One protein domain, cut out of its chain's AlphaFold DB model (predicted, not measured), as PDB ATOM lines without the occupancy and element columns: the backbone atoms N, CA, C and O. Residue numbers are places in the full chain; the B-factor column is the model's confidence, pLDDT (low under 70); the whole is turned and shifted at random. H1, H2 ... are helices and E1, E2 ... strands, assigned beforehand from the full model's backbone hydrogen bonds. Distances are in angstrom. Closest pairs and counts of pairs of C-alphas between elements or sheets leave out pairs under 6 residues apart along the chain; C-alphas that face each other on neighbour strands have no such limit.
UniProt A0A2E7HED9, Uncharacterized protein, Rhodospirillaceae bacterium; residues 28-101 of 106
ATOM      1  N   SER A  28     138.973 204.295 116.453       79.94
ATOM      2  CA  SER A  28     138.257 203.131 116.977       79.94
ATOM      3  C   SER A  28     137.529 203.460 118.274       79.94
ATOM      4  O   SER A  28     137.892 204.397 118.987       79.94
ATOM      5  N   GLN A  29     136.486 202.694 118.567       82.25
ATOM      6  CA  GLN A  29     135.687 202.802 119.781       82.25
ATOM      7  C   GLN A  29     135.241 201.421 120.260       82.25
ATOM      8  O   GLN A  29     135.016 200.516 119.456       82.25
ATOM      9  N   ASP A  30     135.061 201.285 121.568       85.88
ATOM     10  CA  ASP A  30     134.476 200.095 122.175       85.88
ATOM     11  C   ASP A  30     132.972 200.294 122.361       85.88
ATOM     12  O   ASP A  30     132.531 201.273 122.965       85.88
ATOM     13  N   ILE A  31     132.172 199.361 121.844       84.75
ATOM     14  CA  ILE A  31     130.721 199.338 122.040       84.75
ATOM     15  C   ILE A  31     130.401 198.253 123.064       84.75
ATOM     16  O   ILE A  31     130.605 197.068 122.802       84.75
ATOM     17  N   SER A  32     129.884 198.664 124.223       87.19
ATOM     18  CA  SER A  32     129.362 197.758 125.248       87.19
ATOM     19  C   SER A  32     127.875 197.519 125.026       87.19
ATOM     20  O   SER A  32     127.103 198.470 124.904       87.19
ATOM     21  N   VAL A  33     127.472 196.251 124.973       87.00
ATOM     22  CA  VAL A  33     126.080 195.852 124.765       87.00
ATOM     23  C   VAL A  33     125.593 195.064 125.970       87.00
ATOM     24  O   VAL A  33     126.159 194.034 126.340       87.00
ATOM     25  N   GLN A  34     124.495 195.536 126.549       86.56
ATOM     26  CA  GLN A  34     123.773 194.876 127.624       86.56
ATOM     27  C   GLN A  34     122.320 194.691 127.191       86.56
ATOM     28  O   GLN A  34     121.695 195.617 126.684       86.56
ATOM     29  N   THR A  35     121.778 193.495 127.400       83.00
ATOM     30  CA  THR A  35     120.373 193.189 127.114       83.00
ATOM     31  C   THR A  35     119.675 192.725 128.379       83.00
ATOM     32  O   THR A  35     120.293 192.132 129.266       83.00
ATOM     33  N   ILE A  36     118.369 192.966 128.443       81.19
ATOM     34  CA  ILE A  36     117.491 192.423 129.476       81.19
ATOM     35  C   ILE A  36     116.445 191.560 128.756       81.19
ATOM     36  O   ILE A  36     115.644 192.113 128.005       81.19
ATOM     37  N   PRO A  37     116.432 190.230 128.948       81.06
ATOM     38  CA  PRO A  37     117.334 189.445 129.795       81.06
ATOM     39  C   PRO A  37     118.733 189.233 129.171       81.06
ATOM     40  O   PRO A  37     118.900 189.294 127.951       81.06
ATOM     41  N   SER A  38     119.745 188.969 130.006       84.56
ATOM     42  CA  SER A  38     121.140 188.731 129.586       84.56
ATOM     43  C   SER A  38     121.308 187.417 128.809       84.56
ATOM     44  O   SER A  38     120.407 186.574 128.807       84.56
ATOM     45  N   GLY A  39     122.446 187.231 128.140       84.12
ATOM     46  CA  GLY A  39     122.739 186.038 127.339       84.12
ATOM     47  C   GLY A  39     122.051 186.028 125.973       84.12
ATOM     48  O   GLY A  39     121.699 184.965 125.474       84.12
ATOM     49  N   ALA A  40     121.792 187.203 125.397       86.75
ATOM     50  CA  ALA A  40     121.388 187.310 123.999       86.75
ATOM     51  C   ALA A  40     122.628 187.273 123.097       86.75
ATOM     52  O   ALA A  40     123.689 187.776 123.481       86.75
ATOM     53  N   THR A  41     122.478 186.723 121.893       89.69
ATOM     54  CA  THR A  41     123.520 186.781 120.867       89.69
ATOM     55  C   THR A  41     123.284 188.025 120.027       89.69
ATOM     56  O   THR A  41     122.254 188.137 119.374       89.69
ATOM     57  N   CYS A  42     124.216 188.972 120.040       89.00
ATOM     58  CA  CYS A  42     124.092 190.221 119.297       89.00
ATOM     59  C   CYS A  42     125.017 190.224 118.084       89.00
ATOM     60  O   CYS A  42     126.225 190.041 118.219       89.00
ATOM     61  N   ASN A  43     124.464 190.475 116.901       91.94
ATOM     62  CA  ASN A  43     125.229 190.665 115.677       91.94
ATOM     63  C   ASN A  43     125.256 192.150 115.309       91.94
ATOM     64  O   ASN A  43     124.221 192.816 115.332       91.94
ATOM     65  N   MET A  44     126.439 192.654 114.967       90.69
ATOM     66  CA  MET A  44     126.633 194.011 114.469       90.69
ATOM     67  C   MET A  44     126.911 193.954 112.976       90.69
ATOM     68  O   MET A  44     127.860 193.293 112.539       90.69
ATOM     69  N   LYS A  45     126.111 194.677 112.197       90.88
ATOM     70  CA  LYS A  45     126.267 194.794 110.752       90.88
ATOM     71  C   LYS A  45     126.477 196.235 110.333       90.88
ATOM     72  O   LYS A  45     125.930 197.160 110.919       90.88
ATOM     73  N   ARG A  46     127.249 196.422 109.274       89.56
ATOM     74  CA  ARG A  46     127.466 197.710 108.620       89.56
ATOM     75  C   ARG A  46     127.424 197.481 107.121       89.56
ATOM     76  O   ARG A  46     128.157 196.637 106.616       89.56
ATOM     77  N   ASN A  47     126.537 198.182 106.415       88.94
ATOM     78  CA  ASN A  47     126.282 197.953 104.983       88.94
ATOM     79  C   ASN A  47     126.013 196.468 104.645       88.94
ATOM     80  O   ASN A  47     126.464 195.959 103.622       88.94
ATOM     81  N   GLY A  48     125.338 195.743 105.543       87.06
ATOM     82  CA  GLY A  48     125.061 194.310 105.396       87.06
ATOM     83  C   GLY A  48     126.224 193.362 105.733       87.06
ATOM     84  O   GLY A  48     126.002 192.154 105.808       87.06
ATOM     85  N   LEU A  49     127.432 193.870 105.997       88.44
ATOM     86  CA  LEU A  49     128.594 193.075 106.411       88.44
ATOM     87  C   LEU A  49     128.643 192.954 107.935       88.44
ATOM     88  O   LEU A  49     128.492 193.953 108.633       88.44
ATOM     89  N   SER A  50     128.878 191.749 108.459       89.00
ATOM     90  CA  SER A  50     129.050 191.557 109.902       89.00
ATOM     91  C   SER A  50     130.424 192.072 110.331       89.00
ATOM     92  O   SER A  50     131.446 191.592 109.846       89.00
ATOM     93  N   ILE A  51     130.433 193.068 111.216       90.56
ATOM     94  CA  ILE A  51     131.654 193.702 111.740       90.56
ATOM     95  C   ILE A  51     132.017 193.195 113.138       90.56
ATOM     96  O   ILE A  51     133.112 193.452 113.625       90.56
ATOM     97  N   GLY A  52     131.100 192.478 113.788       89.00
ATOM     98  CA  GLY A  52     131.306 191.933 115.119       89.00
ATOM     99  C   GLY A  52     130.110 191.127 115.607       89.00
ATOM    100  O   GLY A  52     128.984 191.278 115.124       89.00
ATOM    101  N   MET A  53     130.369 190.261 116.579       90.38
ATOM    102  CA  MET A  53     129.360 189.418 117.206       90.38
ATOM    103  C   MET A  53     129.666 189.261 118.693       90.38
ATOM    104  O   MET A  53     130.819 189.089 119.080       90.38
ATOM    105  N   ILE A  54     128.624 189.313 119.516       90.56
ATOM    106  CA  ILE A  54     128.670 189.027 120.949       90.56
ATOM    107  C   ILE A  54     127.843 187.769 121.161       90.56
ATOM    108  O   ILE A  54     126.631 187.797 120.967       90.56
ATOM    109  N   GLU A  55     128.485 186.668 121.540       86.75
ATOM    110  CA  GLU A  55     127.801 185.381 121.721       86.75
ATOM    111  C   GLU A  55     126.865 185.383 122.936       86.75
ATOM    112  O   GLU A  55     125.765 184.840 122.863       86.75
ATOM    113  N   SER A  56     127.274 186.049 124.022       88.69
ATOM    114  CA  SER A  56     126.497 186.172 125.257       88.69
ATOM    115  C   SER A  56     126.667 187.560 125.869       88.69
ATOM    116  O   SER A  56     127.757 187.924 126.305       88.69
ATOM    117  N   THR A  57     125.585 188.334 125.938       87.06
ATOM    118  CA  THR A  57     125.562 189.633 126.627       87.06
ATOM    119  C   THR A  57     125.553 189.479 128.156       87.06
ATOM    120  O   THR A  57     124.890 188.575 128.674       87.06
ATOM    121  N   PRO A  58     126.208 190.378 128.916       88.06
ATOM    122  CA  PRO A  58     126.909 191.587 128.471       88.06
ATOM    123  C   PRO A  58     128.265 191.303 127.812       88.06
ATOM    124  O   PRO A  58     128.995 190.422 128.253       88.06
ATOM    125  N   GLY A  59     128.619 192.086 126.793       87.06
ATOM    126  CA  GLY A  59     129.901 191.968 126.094       87.06
ATOM    127  C   GLY A  59     130.315 193.271 125.417       87.06
ATOM    128  O   GLY A  59     129.517 194.202 125.306       87.06
ATOM    129  N   MET A  60     131.569 193.334 124.973       87.06
ATOM    130  CA  MET A  60     132.131 194.494 124.279       87.06
ATOM    131  C   MET A  60     132.722 194.076 122.937       87.06
ATOM    132  O   MET A  60     133.303 192.997 122.824       87.06
ATOM    133  N   VAL A  61     132.588 194.941 121.934       87.94
ATOM    134  CA  VAL A  61     133.213 194.769 120.618       87.94
ATOM    135  C   VAL A  61     133.958 196.042 120.254       87.94
ATOM    136  O   VAL A  61     133.408 197.142 120.344       87.94
ATOM    137  N   HIS A  62     135.201 195.871 119.815       88.50
ATOM    138  CA  HIS A  62     136.014 196.948 119.278       88.50
ATOM    139  C   HIS A  62     135.642 197.180 117.814       88.50
ATOM    140  O   HIS A  62     135.744 196.264 116.998       88.50
ATOM    141  N   VAL A  63     135.205 198.391 117.474       86.75
ATOM    142  CA  VAL A  63     134.826 198.749 116.102       86.75
ATOM    143  C   VAL A  63     135.525 200.024 115.654       86.75
ATOM    144  O   VAL A  63     135.728 200.958 116.431       86.75
ATOM    145  N   SER A  64     135.847 200.097 114.366       82.81
ATOM    146  CA  SER A  64     136.345 201.326 113.751       82.81
ATOM    147  C   SER A  64     135.216 202.353 113.619       82.81
ATOM    148  O   SER A  64     134.093 202.013 113.216       82.81
ATOM    149  N   LYS A  65     135.517 203.612 113.949       79.69
ATOM    150  CA  LYS A  65     134.633 204.763 113.758       79.69
ATOM    151  C   LYS A  65     134.521 205.062 112.269       79.69
ATOM    152  O   LYS A  65     135.501 205.402 111.616       79.69
ATOM    153  N   GLU A  66     133.307 204.971 111.749       79.94
ATOM    154  CA  GLU A  66     132.981 205.282 110.359       79.94
ATOM    155  C   GLU A  66     131.658 206.041 110.318       79.94
ATOM    156  O   GLU A  66     130.828 205.903 111.214       79.94
ATOM    157  N   SER A  67     131.448 206.833 109.268       78.75
ATOM    158  CA  SER A  67     130.226 207.626 109.083       78.75
ATOM    159  C   SER A  67     128.993 206.774 108.767       78.75
ATOM    160  O   SER A  67     127.870 207.269 108.804       78.75
ATOM    161  N   THR A  68     129.186 205.499 108.428       83.75
ATOM    162  CA  THR A  68     128.092 204.574 108.133       83.75
ATOM    163  C   THR A  68     127.498 203.998 109.419       83.75
ATOM    164  O   THR A  68     128.259 203.543 110.282       83.75
ATOM    165  N   PRO A  69     126.161 203.957 109.535       85.25
ATOM    166  CA  PRO A  69     125.495 203.439 110.720       85.25
ATOM    167  C   PRO A  69     125.790 201.950 110.930       85.25
ATOM    168  O   PRO A  69     126.067 201.207 109.984       85.25
ATOM    169  N   ILE A  70     125.722 201.525 112.190       88.69
ATOM    170  CA  ILE A  70     125.825 200.119 112.584       88.69
ATOM    171  C   ILE A  70     124.429 199.633 112.962       88.69
ATOM    172  O   ILE A  70     123.780 200.207 113.832       88.69
ATOM    173  N   GLU A  71     123.986 198.557 112.333       90.25
ATOM    174  CA  GLU A  71     122.781 197.825 112.702       90.25
ATOM    175  C   GLU A  71     123.149 196.781 113.758       90.25
ATOM    176  O   GLU A  71     123.911 195.850 113.492       90.25
ATOM    177  N   LEU A  72     122.631 196.942 114.972       89.94
ATOM    178  CA  LEU A  72     122.778 195.990 116.064       89.94
ATOM    179  C   LEU A  72     121.495 195.173 116.169       89.94
ATOM    180  O   LEU A  72     120.437 195.725 116.453       89.94
ATOM    181  N   THR A  73     121.584 193.860 115.985       90.31
ATOM    182  CA  THR A  73     120.441 192.954 116.139       90.31
ATOM    183  C   THR A  73     120.747 191.913 117.202       90.31
ATOM    184  O   THR A  73     121.696 191.143 117.063       90.31
ATOM    185  N   CYS A  74     119.932 191.877 118.250       87.56
ATOM    186  CA  CYS A  74     120.070 190.978 119.390       87.56
ATOM    187  C   CYS A  74     118.842 190.060 119.499       87.56
ATOM    188  O   CYS A  74     117.907 190.367 120.248       87.56
ATOM    189  N   PRO A  75     118.788 188.951 118.743       87.00
ATOM    190  CA  PRO A  75     117.812 187.901 118.987       87.00
ATOM    191  C   PRO A  75     118.109 187.170 120.301       87.00
ATOM    192  O   PRO A  75     119.260 186.937 120.675       87.00
ATOM    193  N   LYS A  76     117.046 186.740 120.978       83.50
ATOM    194  CA  LYS A  76     117.129 185.777 122.072       83.50
ATOM    195  C   LYS A  76     116.008 184.759 121.929       83.50
ATOM    196  O   LYS A  76     114.886 185.117 121.579       83.50
ATOM    197  N   GLU A  77     116.310 183.492 122.199       79.19
ATOM    198  CA  GLU A  77     115.303 182.434 122.142       79.19
ATOM    199  C   GLU A  77     114.113 182.762 123.055       79.19
ATOM    200  O   GLU A  77     114.274 183.232 124.186       79.19
ATOM    201  N   ALA A  78     112.906 182.553 122.523       77.75
ATOM    202  CA  ALA A  78     111.633 182.874 123.172       77.75
ATOM    203  C   ALA A  78     111.424 184.364 123.538       77.75
ATOM    204  O   ALA A  78     110.559 184.669 124.357       77.75
ATOM    205  N   HIS A  79     112.181 185.292 122.939       78.81
ATOM    206  CA  HIS A  79     112.037 186.737 123.148       78.81
ATOM    207  C   HIS A  79     112.002 187.499 121.814       78.81
ATOM    208  O   HIS A  79     112.441 187.007 120.775       78.81
ATOM    209  N   LEU A  80     111.464 188.721 121.845       77.25
ATOM    210  CA  LEU A  80     111.462 189.625 120.694       77.25
ATOM    211  C   LEU A  80     112.901 190.029 120.350       77.25
ATOM    212  O   LEU A  80     113.669 190.408 121.234       77.25
ATOM    213  N   ALA A  81     113.253 189.957 119.067       81.44
ATOM    214  CA  ALA A  81     114.533 190.463 118.592       81.44
ATOM    215  C   ALA A  81     114.546 191.993 118.698       81.44
ATOM    216  O   ALA A  81     113.668 192.662 118.153       81.44
ATOM    217  N   ALA A  82     115.545 192.533 119.394       80.25
ATOM    218  CA  ALA A  82     115.790 193.968 119.430       80.25
ATOM    219  C   ALA A  82     116.724 194.345 118.278       80.25
ATOM    220  O   ALA A  82     117.788 193.738 118.129       80.25
ATOM    221  N   THR A  83     116.329 195.340 117.485       85.38
ATOM    222  CA  THR A  83     117.169 195.923 116.436       85.38
ATOM    223  C   THR A  83     117.319 197.409 116.700       85.38
ATOM    224  O   THR A  83     116.325 198.125 116.746       85.38
ATOM    225  N   GLU A  84     118.559 197.860 116.847       84.38
ATOM    226  CA  GLU A  84     118.914 199.252 117.102       84.38
ATOM    227  C   GLU A  84     119.904 199.736 116.039       84.38
ATOM    228  O   GLU A  84     120.863 199.037 115.700       84.38
ATOM    229  N   CYS A  85     119.685 200.941 115.515       84.06
ATOM    230  CA  CYS A  85     120.573 201.561 114.533       84.06
ATOM    231  C   CYS A  85     121.446 202.609 115.219       84.06
ATOM    232  O   CYS A  85     120.992 203.705 115.548       84.06
ATOM    233  N   LEU A  86     122.725 202.291 115.395       82.56
ATOM    234  CA  LEU A  86     123.711 203.200 115.962       82.56
ATOM    235  C   LEU A  86     124.189 204.156 114.865       82.56
ATOM    236  O   LEU A  86     124.925 203.763 113.956       82.56
ATOM    237  N   GLN A  87     123.751 205.412 114.934       79.06
ATOM    238  CA  GLN A  87     124.180 206.453 114.002       79.06
ATOM    239  C   GLN A  87     125.570 206.981 114.360       79.06
ATOM    240  O   GLN A  87     125.912 207.152 115.532       79.06
ATOM    241  N   ALA A  88     126.362 207.281 113.335       71.38
ATOM    242  CA  ALA A  88     127.617 207.988 113.505       71.38
ATOM    243  C   ALA A  88     127.332 209.463 113.817       71.38
ATOM    244  O   ALA A  88     126.707 210.159 113.018       71.38
ATOM    245  N   SER A  89     127.796 209.941 114.971       65.69
ATOM    246  CA  SER A  89     127.760 211.361 115.317       65.69
ATOM    247  C   SER A  89     129.170 211.933 115.251       65.69
ATOM    248  O   SER A  89     130.116 211.336 115.769       65.69
ATOM    249  N   PHE A  90     129.324 213.081 114.590       59.56
ATOM    250  CA  PHE A  90     130.598 213.790 114.539       59.56
ATOM    251  C   PHE A  90     130.829 214.488 115.881       59.56
ATOM    252  O   PHE A  90     130.008 215.293 116.319       59.56
ATOM    253  N   GLY A  91     131.954 214.196 116.538       55.06
ATOM    254  CA  GLY A  91     132.340 214.887 117.770       55.06
ATOM    255  C   GLY A  91     132.462 216.395 117.532       55.06
ATOM    256  O   GLY A  91     132.965 216.821 116.488       55.06
ATOM    257  N   GLY A  92     132.017 217.217 118.492       48.88
ATOM    258  CA  GLY A  92     132.009 218.689 118.398       48.88
ATOM    259  C   GLY A  92     133.386 219.329 118.150       48.88
ATOM    260  O   GLY A  92     133.472 220.473 117.712       48.88
ATOM    261  N   THR A  93     134.466 218.573 118.342       50.12
ATOM    262  CA  THR A  93     135.849 218.910 117.969       50.12
ATOM    263  C   THR A  93     136.065 218.966 116.450       50.12
ATOM    264  O   THR A  93     136.836 219.798 115.975       50.12
ATOM    265  N   THR A  94     135.335 218.160 115.670       51.41
ATOM    266  CA  THR A  94     135.351 218.177 114.194       51.41
ATOM    267  C   THR A  94     134.784 219.492 113.656       51.41
ATOM    268  O   THR A  94     135.329 220.082 112.726       51.41
ATOM    269  N   LEU A  95     133.716 219.989 114.291       47.72
ATOM    270  CA  LEU A  95     133.104 221.271 113.954       47.72
ATOM    271  C   LEU A  95     133.927 222.441 114.495       47.72
ATOM    272  O   LEU A  95     134.088 223.419 113.784       47.72
ATOM    273  N   GLY A  96     134.532 222.338 115.683       41.19
ATOM    274  CA  GLY A  96     135.422 223.377 116.218       41.19
ATOM    275  C   GLY A  96     136.615 223.697 115.304       41.19
ATOM    276  O   GLY A  96     136.947 224.866 115.118       41.19
ATOM    277  N   ASN A  97     137.198 222.679 114.659       47.75
ATOM    278  CA  ASN A  97     138.315 222.860 113.722       47.75
ATOM    279  C   ASN A  97     137.878 223.467 112.371       47.75
ATOM    280  O   ASN A  97     138.652 224.170 111.728       47.75
ATOM    281  N   ILE A  98     136.627 223.235 111.957       50.03
ATOM    282  CA  ILE A  98     136.023 223.854 110.763       50.03
ATOM    283  C   ILE A  98     135.533 225.284 111.074       50.03
ATOM    284  O   ILE A  98     135.654 226.181 110.242       50.03
ATOM    285  N   LEU A  99     135.055 225.535 112.296       47.56
ATOM    286  CA  LEU A  99     134.542 226.828 112.758       47.56
ATOM    287  C   LEU A  99     135.666 227.840 113.047       47.56
ATOM    288  O   LEU A  99     135.509 229.014 112.725       47.56
ATOM    289  N   MET A 100     136.830 227.407 113.553       48.91
ATOM    290  CA  MET A 100     138.045 228.248 113.617       48.91
ATOM    291  C   MET A 100     138.755 228.394 112.255       48.91
ATOM    292  O   MET A 100     139.686 229.191 112.141       48.91
ATOM    293  N   GLY A 101     138.304 227.659 111.230       44.62
ATOM    294  CA  GLY A 101     138.807 227.683 109.852       44.62
ATOM    295  C   GLY A 101     137.937 228.443 108.839       44.62
ATOM    296  O   GLY A 101     138.300 228.484 107.666       44.62
TER     297      GLY A 101
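AT A GLANCE: This is residues 28 to 101 of the 106 residues of an uncharacterized protein of Rhodospirillaceae bacterium (UniProt A0A2E7HED9). A small sandwich of two sheets, the four-stranded E3 E2 E5 E6 and the two-stranded E1 E4, makes the body, and a tail with the short helix H1, residues 91 to 101, sticks out from it. The printed part has 74 residues, with strands E1 to E6 followed by H1; both sheets are antiparallel and the class is mostly strand. The whole is loose, with a radius of gyration of the C-alphas of 14.9 A, and spans 54 by 22 by 19 A, the tail adding to the length.

HOW THE PARTS SIT: E1, residues 28 to 33, is antiparallel to E4, residues 59 to 64, with N 31 and O 61 2.9 A apart. E2, residues 42 to 46, forms a hairpin with E3, residues 49 to 54; N 44 and O 52 are 2.9 A apart. E5, residues 70 to 74, is antiparallel to E2, with N 45 and O 71 2.8 A apart. E5 forms a hairpin with E6, residues 82 to 86; N 72 and O 84 are 2.8 A apart. These N and O pairs are within hydrogen-bond range. The four-stranded sheet is strongly twisted. The sheets' best planes are 11 degrees apart; the closest C-alphas of E3 and E4, Gly 52 and Val 61, are 6.5 A apart. H1, residues 92 to 99, is not on the four-stranded sheet; every O i to N i+4 pair in it is within hydrogen-bond range.

IN THESE COORDINATES: E1 begins at C-alpha 28 (138.257, 203.131, 116.977) and is 16.2 A long; E4 is 16.8 A and E3 15.1 A. H1, 10.2 A, ends at C-alpha 99 (134.542, 226.828, 112.758).

THE WHOLE: Without residues 91 to 101 the body spans 36 by 18 by 18 A. The printed part has no cut and no long link. Residues 89 to 101 have pLDDT under 70.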